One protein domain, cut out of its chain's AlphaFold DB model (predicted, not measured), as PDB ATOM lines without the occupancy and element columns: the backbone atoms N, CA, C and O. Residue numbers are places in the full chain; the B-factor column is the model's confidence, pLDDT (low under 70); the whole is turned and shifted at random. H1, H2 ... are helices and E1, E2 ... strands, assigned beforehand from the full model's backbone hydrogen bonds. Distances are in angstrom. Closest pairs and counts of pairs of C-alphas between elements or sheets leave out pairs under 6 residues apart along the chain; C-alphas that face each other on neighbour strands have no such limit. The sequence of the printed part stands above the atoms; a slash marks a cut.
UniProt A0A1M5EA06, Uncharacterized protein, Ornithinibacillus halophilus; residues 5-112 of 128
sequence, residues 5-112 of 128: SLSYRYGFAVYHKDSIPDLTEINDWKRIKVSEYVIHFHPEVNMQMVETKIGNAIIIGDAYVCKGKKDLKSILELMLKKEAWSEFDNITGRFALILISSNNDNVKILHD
ATOM      1  N   SER A   5     -31.800  -0.794 -30.425       57.56
ATOM      2  CA  SER A   5     -32.079   0.360 -29.570       57.56
ATOM      3  C   SER A   5     -30.912   1.356 -29.465       57.56
ATOM      4  O   SER A   5     -31.154   2.559 -29.387       57.56
ATOM      5  N   LEU A   6     -29.649   0.903 -29.496       66.75
ATOM      6  CA  LEU A   6     -28.501   1.804 -29.331       66.75
ATOM      7  C   LEU A   6     -28.001   2.434 -30.636       66.75
ATOM      8  O   LEU A   6     -27.428   3.521 -30.580       66.75
ATOM      9  N   SER A   7     -28.214   1.797 -31.794       75.81
ATOM     10  CA  SER A   7     -27.621   2.229 -33.074       75.81
ATOM     11  C   SER A   7     -28.067   3.627 -33.500       75.81
ATOM     12  O   SER A   7     -27.307   4.353 -34.135       75.81
ATOM     13  N   TYR A   8     -29.277   4.022 -33.104       83.81
ATOM     14  CA  TYR A   8     -29.860   5.324 -33.428       83.81
ATOM     15  C   TYR A   8     -30.326   6.065 -32.180       83.81
ATOM     16  O   TYR A   8     -31.266   6.864 -32.236       83.81
ATOM     17  N   ARG A   9     -29.694   5.806 -31.028       87.25
ATOM     18  CA  ARG A   9     -30.036   6.509 -29.793       87.25
ATOM     19  C   ARG A   9     -29.970   8.016 -30.033       87.25
ATOM     20  O   ARG A   9     -29.005   8.541 -30.582       87.25
ATOM     21  N   TYR A  10     -31.021   8.706 -29.618       89.00
ATOM     22  CA  TYR A  10     -31.228  10.134 -29.855       89.00
ATOM     23  C   TYR A  10     -31.469  10.569 -31.312       89.00
ATOM     24  O   TYR A  10     -31.346  11.759 -31.607       89.00
ATOM     25  N   GLY A  11     -31.782   9.644 -32.215       90.81
ATOM     26  CA  GLY A  11     -32.060   9.948 -33.614       90.81
ATOM     27  C   GLY A  11     -33.484  10.444 -33.873       90.81
ATOM     28  O   GLY A  11     -34.343  10.490 -32.985       90.81
ATOM     29  N   PHE A  12     -33.716  10.813 -35.130       93.50
ATOM     30  CA  PHE A  12     -35.027  11.143 -35.675       93.50
ATOM     31  C   PHE A  12     -35.095  10.735 -37.153       93.50
ATOM     32  O   PHE A  12     -34.067  10.617 -37.816       93.50
ATOM     33  N   ALA A  13     -36.305  10.523 -37.660       93.31
ATOM     34  CA  ALA A  13     -36.579  10.267 -39.067       93.31
ATOM     35  C   ALA A  13     -37.747  11.146 -39.519       93.31
ATOM     36  O   ALA A  13     -38.737  11.282 -38.801       93.31
ATOM     37  N   VAL A  14     -37.631  11.734 -40.709       93.12
ATOM     38  CA  VAL A  14     -38.671  12.569 -41.322       93.12
ATOM     39  C   VAL A  14     -38.963  12.020 -42.705       93.12
ATOM     40  O   VAL A  14     -38.038  11.800 -43.485       93.12
ATOM     41  N   TYR A  15     -40.235  11.800 -43.013       92.31
ATOM     42  CA  TYR A  15     -40.651  11.309 -44.322       92.31
ATOM     43  C   TYR A  15     -42.033  11.841 -44.697       92.31
ATOM     44  O   TYR A  15     -42.849  12.167 -43.833       92.31
ATOM     45  N   HIS A  16     -42.284  11.941 -46.001       91.31
ATOM     46  CA  HIS A  16     -43.605  12.258 -46.536       91.31
ATOM     47  C   HIS A  16     -44.549  11.069 -46.321       91.31
ATOM     48  O   HIS A  16     -44.122   9.919 -46.436       91.31
ATOM     49  N   LYS A  17     -45.834  11.313 -46.054       91.00
ATOM     50  CA  LYS A  17     -46.820  10.261 -45.749       91.00
ATOM     51  C   LYS A  17     -46.959   9.217 -46.865       91.00
ATOM     52  O   LYS A  17     -47.262   8.066 -46.575       91.00
ATOM     53  N   ASP A  18     -46.671   9.614 -48.104       89.94
ATOM     54  CA  ASP A  18     -46.720   8.758 -49.299       89.94
ATOM     55  C   ASP A  18     -45.379   8.063 -49.614       89.94
ATOM     56  O   ASP A  18     -45.249   7.360 -50.612       89.94
ATOM     57  N   SER A  19     -44.342   8.266 -48.798       88.38
ATOM     58  CA  SER A  19     -43.004   7.681 -48.982       88.38
ATOM     59  C   SER A  19     -42.488   7.106 -47.666       88.38
ATOM     60  O   SER A  19     -41.490   7.559 -47.109       88.38
ATOM     61  N   ILE A  20     -43.211   6.113 -47.150       90.19
ATOM     62  CA  ILE A  20     -42.927   5.477 -45.862       90.19
ATOM     63  C   ILE A  20     -41.699   4.555 -46.003       90.19
ATOM     64  O   ILE A  20     -41.738   3.632 -46.821       90.19
ATOM     65  N   PRO A  21     -40.611   4.775 -45.241       90.38
ATOM     66  CA  PRO A  21     -39.452   3.884 -45.247       90.38
ATOM     67  C   PRO A  21     -39.727   2.598 -44.446       90.38
ATOM     68  O   PRO A  21     -40.770   2.460 -43.810       90.38
ATOM     69  N   ASP A  22     -38.776   1.661 -44.436       90.00
ATOM     70  CA  ASP A  22     -38.796   0.573 -43.452       90.00
ATOM     71  C   ASP A  22     -38.555   1.153 -42.048       90.00
ATOM     72  O   ASP A  22     -37.558   1.832 -41.804       90.00
ATOM     73  N   LEU A  23     -39.500   0.915 -41.138       90.50
ATOM     74  CA  LEU A  23     -39.501   1.447 -39.774       90.50
ATOM     75  C   LEU A  23     -39.160   0.380 -38.729       90.50
ATOM     76  O   LEU A  23     -39.285   0.650 -37.536       90.50
ATOM     77  N   THR A  24     -38.757  -0.824 -39.141       90.44
ATOM     78  CA  THR A  24     -38.538  -1.962 -38.234       90.44
ATOM     79  C   THR A  24     -37.557  -1.632 -37.105       90.44
ATOM     80  O   THR A  24     -37.779  -2.039 -35.967       90.44
ATOM     81  N   GLU A  25     -36.515  -0.841 -37.384       88.62
ATOM     82  CA  GLU A  25     -35.491  -0.454 -36.400       88.62
ATOM     83  C   GLU A  25     -35.904   0.707 -35.473       88.62
ATOM     84  O   GLU A  25     -35.231   0.939 -34.471       88.62
ATOM     85  N   ILE A  26     -36.990   1.426 -35.789       91.00
ATOM     86  CA  ILE A  26     -37.465   2.620 -35.059       91.00
ATOM     87  C   ILE A  26     -38.959   2.536 -34.701       91.00
ATOM     88  O   ILE A  26     -39.653   3.553 -34.586       91.00
ATOM     89  N   ASN A  27     -39.493   1.319 -34.587       89.75
ATOM     90  CA  ASN A  27     -40.924   1.071 -34.396       89.75
ATOM     91  C   ASN A  27     -41.450   1.524 -33.019       89.75
ATOM     92  O   ASN A  27     -42.640   1.802 -32.878       89.75
ATOM     93  N   ASP A  28     -40.563   1.629 -32.033       90.25
ATOM     94  CA  ASP A  28     -40.811   2.046 -30.656       90.25
ATOM     95  C   ASP A  28     -40.612   3.557 -30.449       90.25
ATOM     96  O   ASP A  28     -40.865   4.089 -29.365       90.25
ATOM     97  N   TRP A  29     -40.181   4.274 -31.490       94.69
ATOM     98  CA  TRP A  29     -39.999   5.716 -31.427       94.69
ATOM     99  C   TRP A  29     -41.331   6.445 -31.341       94.69
ATOM    100  O   TRP A  29     -42.349   6.052 -31.919       94.69
ATOM    101  N   LYS A  30     -41.307   7.581 -30.641       95.44
ATOM    102  CA  LYS A  30     -42.441   8.500 -30.626       95.44
ATOM    103  C   LYS A  30     -42.618   9.067 -32.029       95.44
ATOM    104  O   LYS A  30     -41.640   9.279 -32.744       95.44
ATOM    105  N   ARG A  31     -43.865   9.349 -32.411       95.62
ATOM    106  CA  ARG A  31     -44.178   9.935 -33.716       95.62
ATOM    107  C   ARG A  31     -45.180  11.069 -33.621       95.62
ATOM    108  O   ARG A  31     -46.131  10.995 -32.845       95.62
ATOM    109  N   ILE A  32     -44.999  12.069 -34.473       96.31
ATOM    110  CA  ILE A  32     -45.975  13.128 -34.729       96.31
ATOM    111  C   ILE A  32     -46.235  13.246 -36.228       96.31
ATOM    112  O   ILE A  32     -45.394  12.879 -37.050       96.31
ATOM    113  N   LYS A  33     -47.415  13.757 -36.574       95.06
ATOM    114  CA  LYS A  33     -47.788  14.098 -37.948       95.06
ATOM    115  C   LYS A  33     -47.929  15.608 -38.044       95.06
ATOM    116  O   LYS A  33     -48.606  16.196 -37.205       95.06
ATOM    117  N   VAL A  34     -47.297  16.208 -39.045       92.50
ATOM    118  CA  VAL A  34     -47.341  17.650 -39.293       92.50
ATOM    119  C   VAL A  34     -47.504  17.867 -40.790       92.50
ATOM    120  O   VAL A  34     -46.589  17.590 -41.562       92.50
ATOM    121  N   SER A  35     -48.675  18.365 -41.197       90.12
ATOM    122  CA  SER A  35     -49.072  18.400 -42.610       90.12
ATOM    123  C   SER A  35     -48.948  16.995 -43.229       90.12
ATOM    124  O   SER A  35     -49.377  16.005 -42.629       90.12
ATOM    125  N   GLU A  36     -48.299  16.894 -44.383       91.88
ATOM    126  CA  GLU A  36     -48.050  15.657 -45.114       91.88
ATOM    127  C   GLU A  36     -46.807  14.892 -44.627       91.88
ATOM    128  O   GLU A  36     -46.446  13.862 -45.192       91.88
ATOM    129  N   TYR A  37     -46.150  15.362 -43.563       93.25
ATOM    130  CA  TYR A  37     -44.930  14.761 -43.035       93.25
ATOM    131  C   TYR A  37     -45.174  14.005 -41.732       93.25
ATOM    132  O   TYR A  37     -45.967  14.398 -40.871       93.25
ATOM    133  N   VAL A  38     -44.425  12.921 -41.564       94.75
ATOM    134  CA  VAL A  38     -44.349  12.155 -40.324       94.75
ATOM    135  C   VAL A  38     -42.939  12.277 -39.769       94.75
ATOM    136  O   VAL A  38     -41.959  12.099 -40.491       94.75
ATOM    137  N   ILE A  39     -42.847  12.587 -38.477       95.44
ATOM    138  CA  ILE A  39     -41.582  12.723 -37.758       95.44
ATOM    139  C   ILE A  39     -41.557  11.660 -36.663       95.44
ATOM    140  O   ILE A  39     -42.357  11.720 -35.729       95.44
ATOM    141  N   HIS A  40     -40.644  10.700 -36.783       96.06
ATOM    142  CA  HIS A  40     -40.277   9.768 -35.718       96.06
ATOM    143  C   HIS A  40     -39.080  10.328 -34.951       96.06
ATOM    144  O   HIS A  40     -38.154  10.862 -35.556       96.06
ATOM    145  N   PHE A  41     -39.065  10.189 -33.630       94.69
ATOM    146  CA  PHE A  41     -37.941  10.607 -32.795       94.69
ATOM    147  C   PHE A  41     -37.762   9.678 -31.602       94.69
ATOM    148  O   PHE A  41     -38.727   9.179 -31.010       94.69
ATOM    149  N   HIS A  42     -36.500   9.451 -31.249       94.12
ATOM    150  CA  HIS A  42     -36.138   8.563 -30.159       94.12
ATOM    151  C   HIS A  42     -36.775   9.036 -28.830       94.12
ATOM    152  O   HIS A  42     -36.782  10.241 -28.560       94.12
ATOM    153  N   PRO A  43     -37.280   8.136 -27.959       92.50
ATOM    154  CA  PRO A  43     -38.028   8.513 -26.751       92.50
ATOM    155  C   PRO A  43     -37.296   9.442 -25.775       92.50
ATOM    156  O   PRO A  43     -37.957  10.208 -25.069       92.50
ATOM    157  N   GLU A  44     -35.962   9.359 -25.749       92.19
ATOM    158  CA  GLU A  44     -35.059  10.184 -24.929       92.19
ATOM    159  C   GLU A  44     -34.752  11.572 -25.519       92.19
ATOM    160  O   GLU A  44     -33.998  12.335 -24.921       92.19
ATOM    161  N   VAL A  45     -35.266  11.904 -26.704       91.38
ATOM    162  CA  VAL A  45     -35.030  13.213 -27.319       91.38
ATOM    163  C   VAL A  45     -36.141  14.172 -26.938       91.38
ATOM    164  O   VAL A  45     -37.327  13.852 -27.049       91.38
ATOM    165  N   ASN A  46     -35.742  15.377 -26.544       93.75
ATOM    166  CA  ASN A  46     -36.660  16.494 -26.407       93.75
ATOM    167  C   ASN A  46     -37.151  16.908 -27.792       93.75
ATOM    168  O   ASN A  46     -36.353  17.161 -28.692       93.75
ATOM    169  N   MET A  47     -38.466  16.975 -27.963       95.50
ATOM    170  CA  MET A  47     -39.078  17.524 -29.163       95.50
ATOM    171  C   MET A  47     -39.963  18.692 -28.763       95.50
ATOM    172  O   MET A  47     -40.799  18.568 -27.867       95.50
ATOM    173  N   GLN A  48     -39.773  19.817 -29.440       95.88
ATOM    174  CA  GLN A  48     -40.616  20.991 -29.306       95.88
ATOM    175  C   GLN A  48     -41.195  21.351 -30.668       95.88
ATOM    176  O   GLN A  48     -40.462  21.528 -31.639       95.88
ATOM    177  N   MET A  49     -42.515  21.511 -30.724       96.06
ATOM    178  CA  MET A  49     -43.205  22.053 -31.887       96.06
ATOM    179  C   MET A  49     -43.579  23.510 -31.619       96.06
ATOM    180  O   MET A  49     -44.130  23.839 -30.568       96.06
ATOM    181  N   VAL A  50     -43.271  24.383 -32.571       95.06
ATOM    182  CA  VAL A  50     -43.631  25.798 -32.558       95.06
ATOM    183  C   VAL A  50     -44.522  26.068 -33.761       95.06
ATOM    184  O   VAL A  50     -44.062  26.125 -34.903       95.06
ATOM    185  N   GLU A  51     -45.810  26.235 -33.489       94.12
ATOM    186  CA  GLU A  51     -46.786  26.626 -34.499       94.12
ATOM    187  C   GLU A  51     -46.689  28.132 -34.765       94.12
ATOM    188  O   GLU A  51     -46.656  28.965 -33.846       94.12
ATOM    189  N   THR A  52     -46.658  28.486 -36.045       90.81
ATOM    190  CA  THR A  52     -46.582  29.868 -36.509       90.81
ATOM    191  C   THR A  52     -47.691  30.166 -37.509       90.81
ATOM    192  O   THR A  52     -48.327  29.265 -38.049       90.81
ATOM    193  N   LYS A  53     -47.891  31.445 -37.837       88.81
ATOM    194  CA  LYS A  53     -48.865  31.841 -38.870       88.81
ATOM    195  C   LYS A  53     -48.503  31.359 -40.284       88.81
ATOM    196  O   LYS A  53     -49.351  31.419 -41.166       88.81
ATOM    197  N   ILE A  54     -47.251  30.955 -40.514       89.69
ATOM    198  CA  ILE A  54     -46.706  30.620 -41.842       89.69
ATOM    199  C   ILE A  54     -46.476  29.108 -42.003       89.69
ATOM    200  O   ILE A  54     -46.279  28.622 -43.114       89.69
ATOM    201  N   GLY A  55     -46.486  28.358 -40.902       92.88
ATOM    202  CA  GLY A  55     -46.175  26.937 -40.890       92.88
ATOM    203  C   GLY A  55     -45.729  26.458 -39.517       92.88
ATOM    204  O   GLY A  55     -45.907  27.144 -38.507       92.88
ATOM    205  N   ASN A  56     -45.104  25.291 -39.493       94.75
ATOM    206  CA  ASN A  56     -44.651  24.630 -38.280       94.75
ATOM    207  C   ASN A  56     -43.130  24.533 -38.260       94.75
ATOM    208  O   ASN A  56     -42.500  24.189 -39.263       94.75
ATOM    209  N   ALA A  57     -42.550  24.803 -37.097       95.56
ATOM    210  CA  ALA A  57     -41.150  24.542 -36.815       95.56
ATOM    211  C   ALA A  57     -41.048  23.454 -35.743       95.56
ATOM    212  O   ALA A  57     -41.679  23.554 -34.693       95.56
ATOM    213  N   ILE A  58     -40.261  22.416 -36.006       96.19
ATOM    214  CA  ILE A  58     -40.028  21.310 -35.081       96.19
ATOM    215  C   ILE A  58     -38.554  21.306 -34.711       96.19
ATOM    216  O   ILE A  58     -37.686  21.260 -35.580       96.19
ATOM    217  N   ILE A  59     -38.280  21.342 -33.416       95.75
ATOM    218  CA  ILE A  59     -36.943  21.286 -32.840       95.75
ATOM    219  C   ILE A  59     -36.778  19.913 -32.200       95.75
ATOM    220  O   ILE A  59     -37.594  19.509 -31.373       95.75
ATOM    221  N   ILE A  60     -35.723  19.208 -32.593       95.00
ATOM    222  CA  ILE A  60     -35.338  17.897 -32.073       95.00
ATOM    223  C   ILE A  60     -34.012  18.062 -31.333       95.00
ATOM    224  O   ILE A  60     -32.969  18.227 -31.963       95.00
ATOM    225  N   GLY A  61     -34.050  18.023 -30.004       92.94
ATOM    226  CA  GLY A  61     -32.940  18.358 -29.115       92.94
ATOM    227  C   GLY A  61     -33.178  19.677 -28.383       92.94
ATOM    228  O   GLY A  61     -34.319  20.068 -28.147       92.94
ATOM    229  N   ASP A  62     -32.092  20.357 -28.028       92.06
ATOM    230  CA  ASP A  62     -32.139  21.558 -27.195       92.06
ATOM    231  C   ASP A  62     -31.680  22.777 -27.999       92.06
ATOM    232  O   ASP A  62     -30.554  22.804 -28.507       92.06
ATOM    233  N   ALA A  63     -32.553  23.780 -28.113       92.94
ATOM    234  CA  ALA A  63     -32.298  25.020 -28.837       92.94
ATOM    235  C   ALA A  63     -32.558  26.241 -27.948       92.94
ATOM    236  O   ALA A  63     -33.548  26.307 -27.218       92.94
ATOM    237  N   TYR A  64     -31.680  27.233 -28.053       91.31
ATOM    238  CA  TYR A  64     -31.703  28.453 -27.258       91.31
ATOM    239  C   TYR A  64     -31.422  29.660 -28.147       91.31
ATOM    240  O   TYR A  64     -30.633  29.579 -29.085       91.31
ATOM    241  N   VAL A  65     -32.020  30.806 -27.828       92.06
ATOM    242  CA  VAL A  65     -31.670  32.070 -28.488       92.06
ATOM    243  C   VAL A  65     -30.414  32.630 -27.828       92.06
ATOM    244  O   VAL A  65     -30.402  32.860 -26.621       92.06
ATOM    245  N   CYS A  66     -29.348  32.839 -28.600       86.44
ATOM    246  CA  CYS A  66     -28.058  33.303 -28.082       86.44
ATOM    247  C   CYS A  66     -27.809  34.799 -28.299       86.44
ATOM    248  O   CYS A  66     -26.948  35.379 -27.636       86.44
ATOM    249  N   LYS A  67     -28.532  35.429 -29.234       83.56
ATOM    250  CA  LYS A  67     -28.325  36.825 -29.629       83.56
ATOM    251  C   LYS A  67     -29.641  37.524 -29.959       83.56
ATOM    252  O   LYS A  67     -30.538  36.953 -30.571       83.56
ATOM    253  N   GLY A  68     -29.701  38.811 -29.621       82.06
ATOM    254  CA  GLY A  68     -30.779  39.712 -30.024       82.06
ATOM    255  C   GLY A  68     -31.935  39.822 -29.025       82.06
ATOM    256  O   GLY A  68     -31.887  39.300 -27.918       82.06
ATOM    257  N   LYS A  69     -32.965  40.582 -29.423       85.50
ATOM    258  CA  LYS A  69     -34.186  40.834 -28.630       85.50
ATOM    259  C   LYS A  69     -35.380  39.964 -29.048       85.50
ATOM    260  O   LYS A  69     -36.438  40.071 -28.439       85.50
ATOM    261  N   LYS A  70     -35.248  39.185 -30.127       90.62
ATOM    262  CA  LYS A  70     -36.335  38.351 -30.655       90.62
ATOM    263  C   LYS A  70     -36.427  37.065 -29.842       90.62
ATOM    264  O   LYS A  70     -35.400  36.501 -29.480       90.62
ATOM    265  N   ASP A  71     -37.644  36.601 -29.588       92.94
ATOM    266  CA  ASP A  71     -37.851  35.264 -29.039       92.94
ATOM    267  C   ASP A  71     -37.704  34.188 -30.130       92.94
ATOM    268  O   ASP A  71     -37.663  34.473 -31.334       92.94
ATOM    269  N   LEU A  72     -37.615  32.928 -29.698       92.69
ATOM    270  CA  LEU A  72     -37.450  31.784 -30.595       92.69
ATOM    271  C   LEU A  72     -38.588  31.703 -31.623       92.69
ATOM    272  O   LEU A  72     -38.339  31.458 -32.800       92.69
ATOM    273  N   LYS A  73     -39.831  31.966 -31.205       93.81
ATOM    274  CA  LYS A  73     -40.998  31.930 -32.094       93.81
ATOM    275  C   LYS A  73     -40.890  32.960 -33.219       93.81
ATOM    276  O   LYS A  73     -41.122  32.620 -34.376       93.81
ATOM    277  N   SER A  74     -40.490  34.188 -32.898       93.19
ATOM    278  CA  SER A  74     -40.312  35.274 -33.864       93.19
ATOM    279  C   SER A  74     -39.201  34.968 -34.868       93.19
ATOM    280  O   SER A  74     -39.339  35.269 -36.052       93.19
ATOM    281  N   ILE A  75     -38.103  34.353 -34.415       93.94
ATOM    282  CA  ILE A  75     -37.019  33.896 -35.298       93.94
ATOM    283  C   ILE A  75     -37.549  32.847 -36.285       93.94
ATOM    284  O   ILE A  75     -37.386  32.999 -37.496       93.94
ATOM    285  N   LEU A  76     -38.251  31.822 -35.790       94.38
ATOM    286  CA  LEU A  76     -38.794  30.738 -36.616       94.38
ATOM    287  C   LEU A  76     -39.843  31.239 -37.622       94.38
ATOM    288  O   LEU A  76     -39.851  30.809 -38.777       94.38
ATOM    289  N   GLU A  77     -40.680  32.202 -37.224       92.56
ATOM    290  CA  GLU A  77     -41.619  32.890 -38.118       92.56
ATOM    291  C   GLU A  77     -40.912  33.583 -39.292       92.56
ATOM    292  O   GLU A  77     -41.362  33.488 -40.439       92.56
ATOM    293  N   LEU A  78     -39.794  34.265 -39.031       91.81
ATOM    294  CA  LEU A  78     -39.004  34.927 -40.072       91.81
ATOM    295  C   LEU A  78     -38.346  33.919 -41.018       91.81
ATOM    296  O   LEU A  78     -38.376  34.119 -42.239       91.81
ATOM    297  N   MET A  79     -37.803  32.830 -40.468       92.31
ATOM    298  CA  MET A  79     -37.198  31.753 -41.253       92.31
ATOM    299  C   MET A  79     -38.219  31.103 -42.198       92.31
ATOM    300  O   MET A  79     -37.924  30.931 -43.380       92.31
ATOM    301  N   LEU A  80     -39.437  30.825 -41.717       90.75
ATOM    302  CA  LEU A  80     -40.520  30.252 -42.525       90.75
ATOM    303  C   LEU A  80     -41.020  31.202 -43.625       90.75
ATOM    304  O   LEU A  80     -41.350  30.751 -44.718       90.75
ATOM    305  N   LYS A  81     -41.085  32.515 -43.363       85.19
ATOM    306  CA  LYS A  81     -41.688  33.490 -44.293       85.19
ATOM    307  C   LYS A  81     -40.800  33.873 -45.469       85.19
ATOM    308  O   LYS A  81     -41.307  34.104 -46.564       85.19
ATOM    309  N   LYS A  82     -39.511  34.090 -45.213       72.31
ATOM    310  CA  LYS A  82     -38.621  34.784 -46.156       72.31
ATOM    311  C   LYS A  82     -37.293  34.092 -46.372       72.31
ATOM    312  O   LYS A  82     -36.414  34.715 -46.955       72.31
ATOM    313  N   GLU A  83     -37.127  32.868 -45.870       75.19
ATOM    314  CA  GLU A  83     -35.813  32.232 -45.905       75.19
ATOM    315  C   GLU A  83     -34.753  33.146 -45.272       75.19
ATOM    316  O   GLU A  83     -33.649  33.310 -45.784       75.19
ATOM    317  N   ALA A  84     -35.129  33.821 -44.180       85.56
ATOM    318  CA  ALA A  84     -34.250  34.728 -43.456       85.56
ATOM    319  C   ALA A  84     -33.201  33.909 -42.686       85.56
ATOM    320  O   ALA A  84     -33.224  33.842 -41.462       85.56
ATOM    321  N   TRP A  85     -32.311  33.235 -43.418       88.75
ATOM    322  CA  TRP A  85     -31.356  32.266 -42.886       88.75
ATOM    323  C   TRP A  85     -30.355  32.892 -41.926       88.75
ATOM    324  O   TRP A  85     -29.910  32.217 -41.012       88.75
ATOM    325  N   SER A  86     -30.081  34.190 -42.053       89.94
ATOM    326  CA  SER A  86     -29.274  34.931 -41.077       89.94
ATOM    327  C   SER A  86     -29.894  34.963 -39.677       89.94
ATOM    328  O   SER A  86     -29.191  35.169 -38.695       89.94
ATOM    329  N   GLU A  87     -31.207  34.752 -39.543       91.00
ATOM    330  CA  GLU A  87     -31.845  34.643 -38.230       91.00
ATOM    331  C   GLU A  87     -31.512  33.308 -37.544       91.00
ATOM    332  O   GLU A  87     -31.577  33.229 -36.317       91.00
ATOM    333  N   PHE A  88     -31.099  32.286 -38.306       91.38
ATOM    334  CA  PHE A  88     -30.632  31.008 -37.764       91.38
ATOM    335  C   PHE A  88     -29.384  31.175 -36.892       91.38
ATOM    336  O   PHE A  88     -29.257  30.493 -35.877       91.38
ATOM    337  N   ASP A  89     -28.522  32.142 -37.217       89.88
ATOM    338  CA  ASP A  89     -27.299  32.450 -36.463       89.88
ATOM    339  C   ASP A  89     -27.580  32.949 -35.034       89.88
ATOM    340  O   ASP A  89     -26.674  33.030 -34.198       89.88
ATOM    341  N   ASN A  90     -28.838  33.294 -34.738       92.12
ATOM    342  CA  ASN A  90     -29.289  33.675 -33.404       92.12
ATOM    343  C   ASN A  90     -29.736  32.470 -32.561       92.12
ATOM    344  O   ASN A  90     -30.068  32.654 -31.387       92.12
ATOM    345  N   ILE A  91     -29.748  31.258 -33.126       93.06
ATOM    346  CA  ILE A  91     -30.091  30.014 -32.434       93.06
ATOM    347  C   ILE A  91     -28.807  29.227 -32.141       93.06
ATOM    348  O   ILE A  91     -27.948  29.035 -32.998       93.06
ATOM    349  N   THR A  92     -28.670  28.745 -30.911       92.38
ATOM    350  CA  THR A  92     -27.575  27.877 -30.470       92.38
ATOM    351  C   THR A  92     -28.116  26.640 -29.762       92.38
ATOM    352  O   THR A  92     -29.284  26.600 -29.383       92.38
ATOM    353  N   GLY A  93     -27.272  25.632 -29.560       91.25
ATOM    354  CA  GLY A  93     -27.625  24.404 -28.855       91.25
ATOM    355  C   GLY A  93     -27.218  23.152 -29.623       91.25
ATOM    356  O   GLY A  93     -26.304  23.190 -30.444       91.25
ATOM    357  N   ARG A  94     -27.891  22.040 -29.324       91.75
ATOM    358  CA  ARG A  94     -27.675  20.726 -29.944       91.75
ATOM    359  C   ARG A  94     -28.998  20.213 -30.475       91.75
ATOM    360  O   ARG A  94     -29.715  19.485 -29.783       91.75
ATOM    361  N   PHE A  95     -29.331  20.625 -31.689       92.62
ATOM    362  CA  PHE A  95     -30.648  20.378 -32.246       92.62
ATOM    363  C   PHE A  95     -30.615  20.140 -33.756       92.62
ATOM    364  O   PHE A  95     -29.715  20.591 -34.463       92.62
ATOM    365  N   ALA A  96     -31.645  19.454 -34.240       93.88
ATOM    366  CA  ALA A  96     -32.093  19.557 -35.618       93.88
ATOM    367  C   ALA A  96     -33.373  20.398 -35.662       93.88
ATOM    368  O   ALA A  96     -34.223  20.296 -34.775       93.88
ATOM    369  N   LEU A  97     -33.497  21.241 -36.683       94.50
ATOM    370  CA  LEU A  97     -34.644  22.106 -36.921       94.50
ATOM    371  C   LEU A  97     -35.304  21.714 -38.239       94.50
ATOM    372  O   LEU A  97     -34.672  21.727 -39.292       94.50
ATOM    373  N   ILE A  98     -36.587  21.386 -38.172       94.44
ATOM    374  CA  ILE A  98     -37.415  21.014 -39.314       94.44
ATOM    375  C   ILE A  98     -38.434  22.133 -39.520       94.44
ATOM    376  O   ILE A  98     -39.208  22.446 -38.618       94.44
ATOM    377  N   LEU A  99     -38.435  22.743 -40.699       94.44
ATOM    378  CA  LEU A  99     -39.353  23.809 -41.086       94.44
ATOM    379  C   LEU A  99     -40.310  23.281 -42.151       94.44
ATOM    380  O   LEU A  99     -39.865  22.852 -43.214       94.44
ATOM    381  N   ILE A 100     -41.607  23.329 -41.865       92.50
ATOM    382  CA  ILE A 100     -42.678  22.893 -42.766       92.50
ATOM    383  C   ILE A 100     -43.584  24.097 -43.005       92.50
ATOM    384  O   ILE A 100     -44.312  24.522 -42.107       92.50
ATOM    385  N   SER A 101     -43.515  24.675 -44.202       88.62
ATOM    386  CA  SER A 101     -44.340  25.829 -44.578       88.62
ATOM    387  C   SER A 101     -45.713  25.382 -45.079       88.62
ATOM    388  O   SER A 101     -45.823  24.415 -45.830       88.62
ATOM    389  N   SER A 102     -46.760  26.122 -44.704       83.19
ATOM    390  CA  SER A 102     -48.151  25.817 -45.067       83.19
ATOM    391  C   SER A 102     -48.432  25.917 -46.569       83.19
ATOM    392  O   SER A 102     -49.419  25.371 -47.046       83.19
ATOM    393  N   ASN A 103     -47.607  26.666 -47.307       77.62
ATOM    394  CA  ASN A 103     -47.956  27.127 -48.655       77.62
ATOM    395  C   ASN A 103     -47.334  26.309 -49.789       77.62
ATOM    396  O   ASN A 103     -47.702  26.510 -50.942       77.62
ATOM    397  N   ASN A 104     -46.331  25.481 -49.509       66.94
ATOM    398  CA  ASN A 104     -45.485  24.918 -50.562       66.94
ATOM    399  C   ASN A 104     -45.028  23.479 -50.309       66.94
ATOM    400  O   ASN A 104     -44.129  23.039 -51.013       66.94
ATOM    401  N   ASP A 105     -45.606  22.778 -49.324       69.88
ATOM    402  CA  ASP A 105     -45.277  21.390 -48.932       69.88
ATOM    403  C   ASP A 105     -43.773  21.084 -48.820       69.88
ATOM    404  O   ASP A 105     -43.330  19.937 -48.793       69.88
ATOM    405  N   ASN A 106     -42.958  22.129 -48.701       78.81
ATOM    406  CA  ASN A 106     -41.517  22.027 -48.680       78.81
ATOM    407  C   ASN A 106     -41.082  21.858 -47.233       78.81
ATOM    408  O   ASN A 106     -41.285  22.749 -46.402       78.81
ATOM    409  N   VAL A 107     -40.445  20.723 -46.952       87.88
ATOM    410  CA  VAL A 107     -39.712  20.520 -45.709       87.88
ATOM    411  C   VAL A 107     -38.280  21.008 -45.878       87.88
ATOM    412  O   VAL A 107     -37.609  20.711 -46.866       87.88
ATOM    413  N   LYS A 108     -37.790  21.761 -44.897       90.38
ATOM    414  CA  LYS A 108     -36.376  22.122 -44.792       90.38
ATOM    415  C   LYS A 108     -35.835  21.601 -43.481       90.38
ATOM    416  O   LYS A 108     -36.477  21.762 -42.448       90.38
ATOM    417  N   ILE A 109     -34.666  20.977 -43.533       90.50
ATOM    418  CA  ILE A 109     -34.003  20.411 -42.363       90.50
ATOM    419  C   ILE A 109     -32.665  21.120 -42.205       90.50
ATOM    420  O   ILE A 109     -31.868  21.179 -43.139       90.50
ATOM    421  N   LEU A 110     -32.449  21.674 -41.022       90.69
ATOM    422  CA  LEU A 110     -31.246  22.378 -40.609       90.69
ATOM    423  C   LEU A 110     -30.675  21.642 -39.396       90.69
ATOM    424  O   LEU A 110     -31.428  21.141 -38.560       90.69
ATOM    425  N   HIS A 111     -29.357  21.590 -39.279       88.31
ATOM    426  CA  HIS A 111     -28.684  21.130 -38.068       88.31
ATOM    427  C   HIS A 111     -28.013  22.317 -37.385       88.31
ATOM    428  O   HIS A 111     -27.748  23.339 -38.018       88.31
ATOM    429  N   ASP A 112     -27.730  22.178 -36.095       85.31
ATOM    430  CA  ASP A 112     -26.987  23.181 -35.344       85.31
ATOM    431  C   ASP A 112     -25.645  23.546 -36.025       85.31
ATOM    432  O   ASP A 112     -25.081  22.726 -36.761       85.31
TER     433      ASP A 112
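AT A GLANCE: This is residues 5 to 112 of the 128 residues of an uncharacterized protein of Ornithinibacillus halophilus (UniProt A0A1M5EA06). What does the model look like? A small sheet, E1 E3 E2, and a larger, twisted sheet, E4 E5 E6 E7, stand face to face as a sandwich; helix H1 packs on the larger sheet's other face, paired with H2 as a helical hairpin. Residues 17 to 29 loop beyond the small sheet. What is it made of? The printed part has 108 residues, with E1 E2 E3 E4 E5 H1 H2 E6 E7 in order, class mixed, both sheets antiparallel. It is compact, with radius of gyration of the C-alphas 14.1 A and spans of 43 by 29 by 17 A.

HOW THE PARTS SIT: How do the strands pair? E1, residues 12 to 16, and E2, residues 30 to 34, are edge strands beside E3, residues 37 to 41, with N 13 to O 40 at 2.8 A and N 32 to O 39 at 2.9 A. E4, residues 47 to 51, E5, 55 to 65, E6, 91 to 101, and E7, 107 to 111, follow side by side, with N 48 to O 59 at 2.9 A, N 58 to O 98 at 2.8 A and N 97 to O 110 at 2.8 A. How do the sheets meet? Their planes are 6 degrees apart; the closest C-alphas of E2 and E5, Val 34 and Asn 56, are 7.5 A apart. Where are the helices? H1, residues 72 to 82, is on the larger sheet, two layers, helix on sheet, and touches H2, residues 85 to 90, opposite ways at a shallow tilt of 12 degrees, closest C-alphas Ile 75 and Glu 87, 6.0 A. Every O i to N i+4 pair of H1 is within hydrogen-bond range; H2 has 0 of 2, but 3 of 3 O i to N i+3.

IN THESE COORDINATES: Where do the elements begin and end? E1 begins at C-alpha 12 (-35.027, 11.143, -35.675); E7 ends at C-alpha 111 (-28.684, 21.130, -38.068). Which are longest? E5 spans 19.8 A, E6 19.2 A and H1 15.9 A; E5 bends by 113 degrees at residue 61, E6 by 122 degrees at 94.

THE WHOLE: How far does it reach? The C-alphas farthest apart, Thr 24 and Lys 69, are 44.1 A apart. Is it unbroken and sure? The printed part has no cut, and E1 to E2 is a long link; pLDDT is under 70 at residues 5 to 6 and 104 to 105.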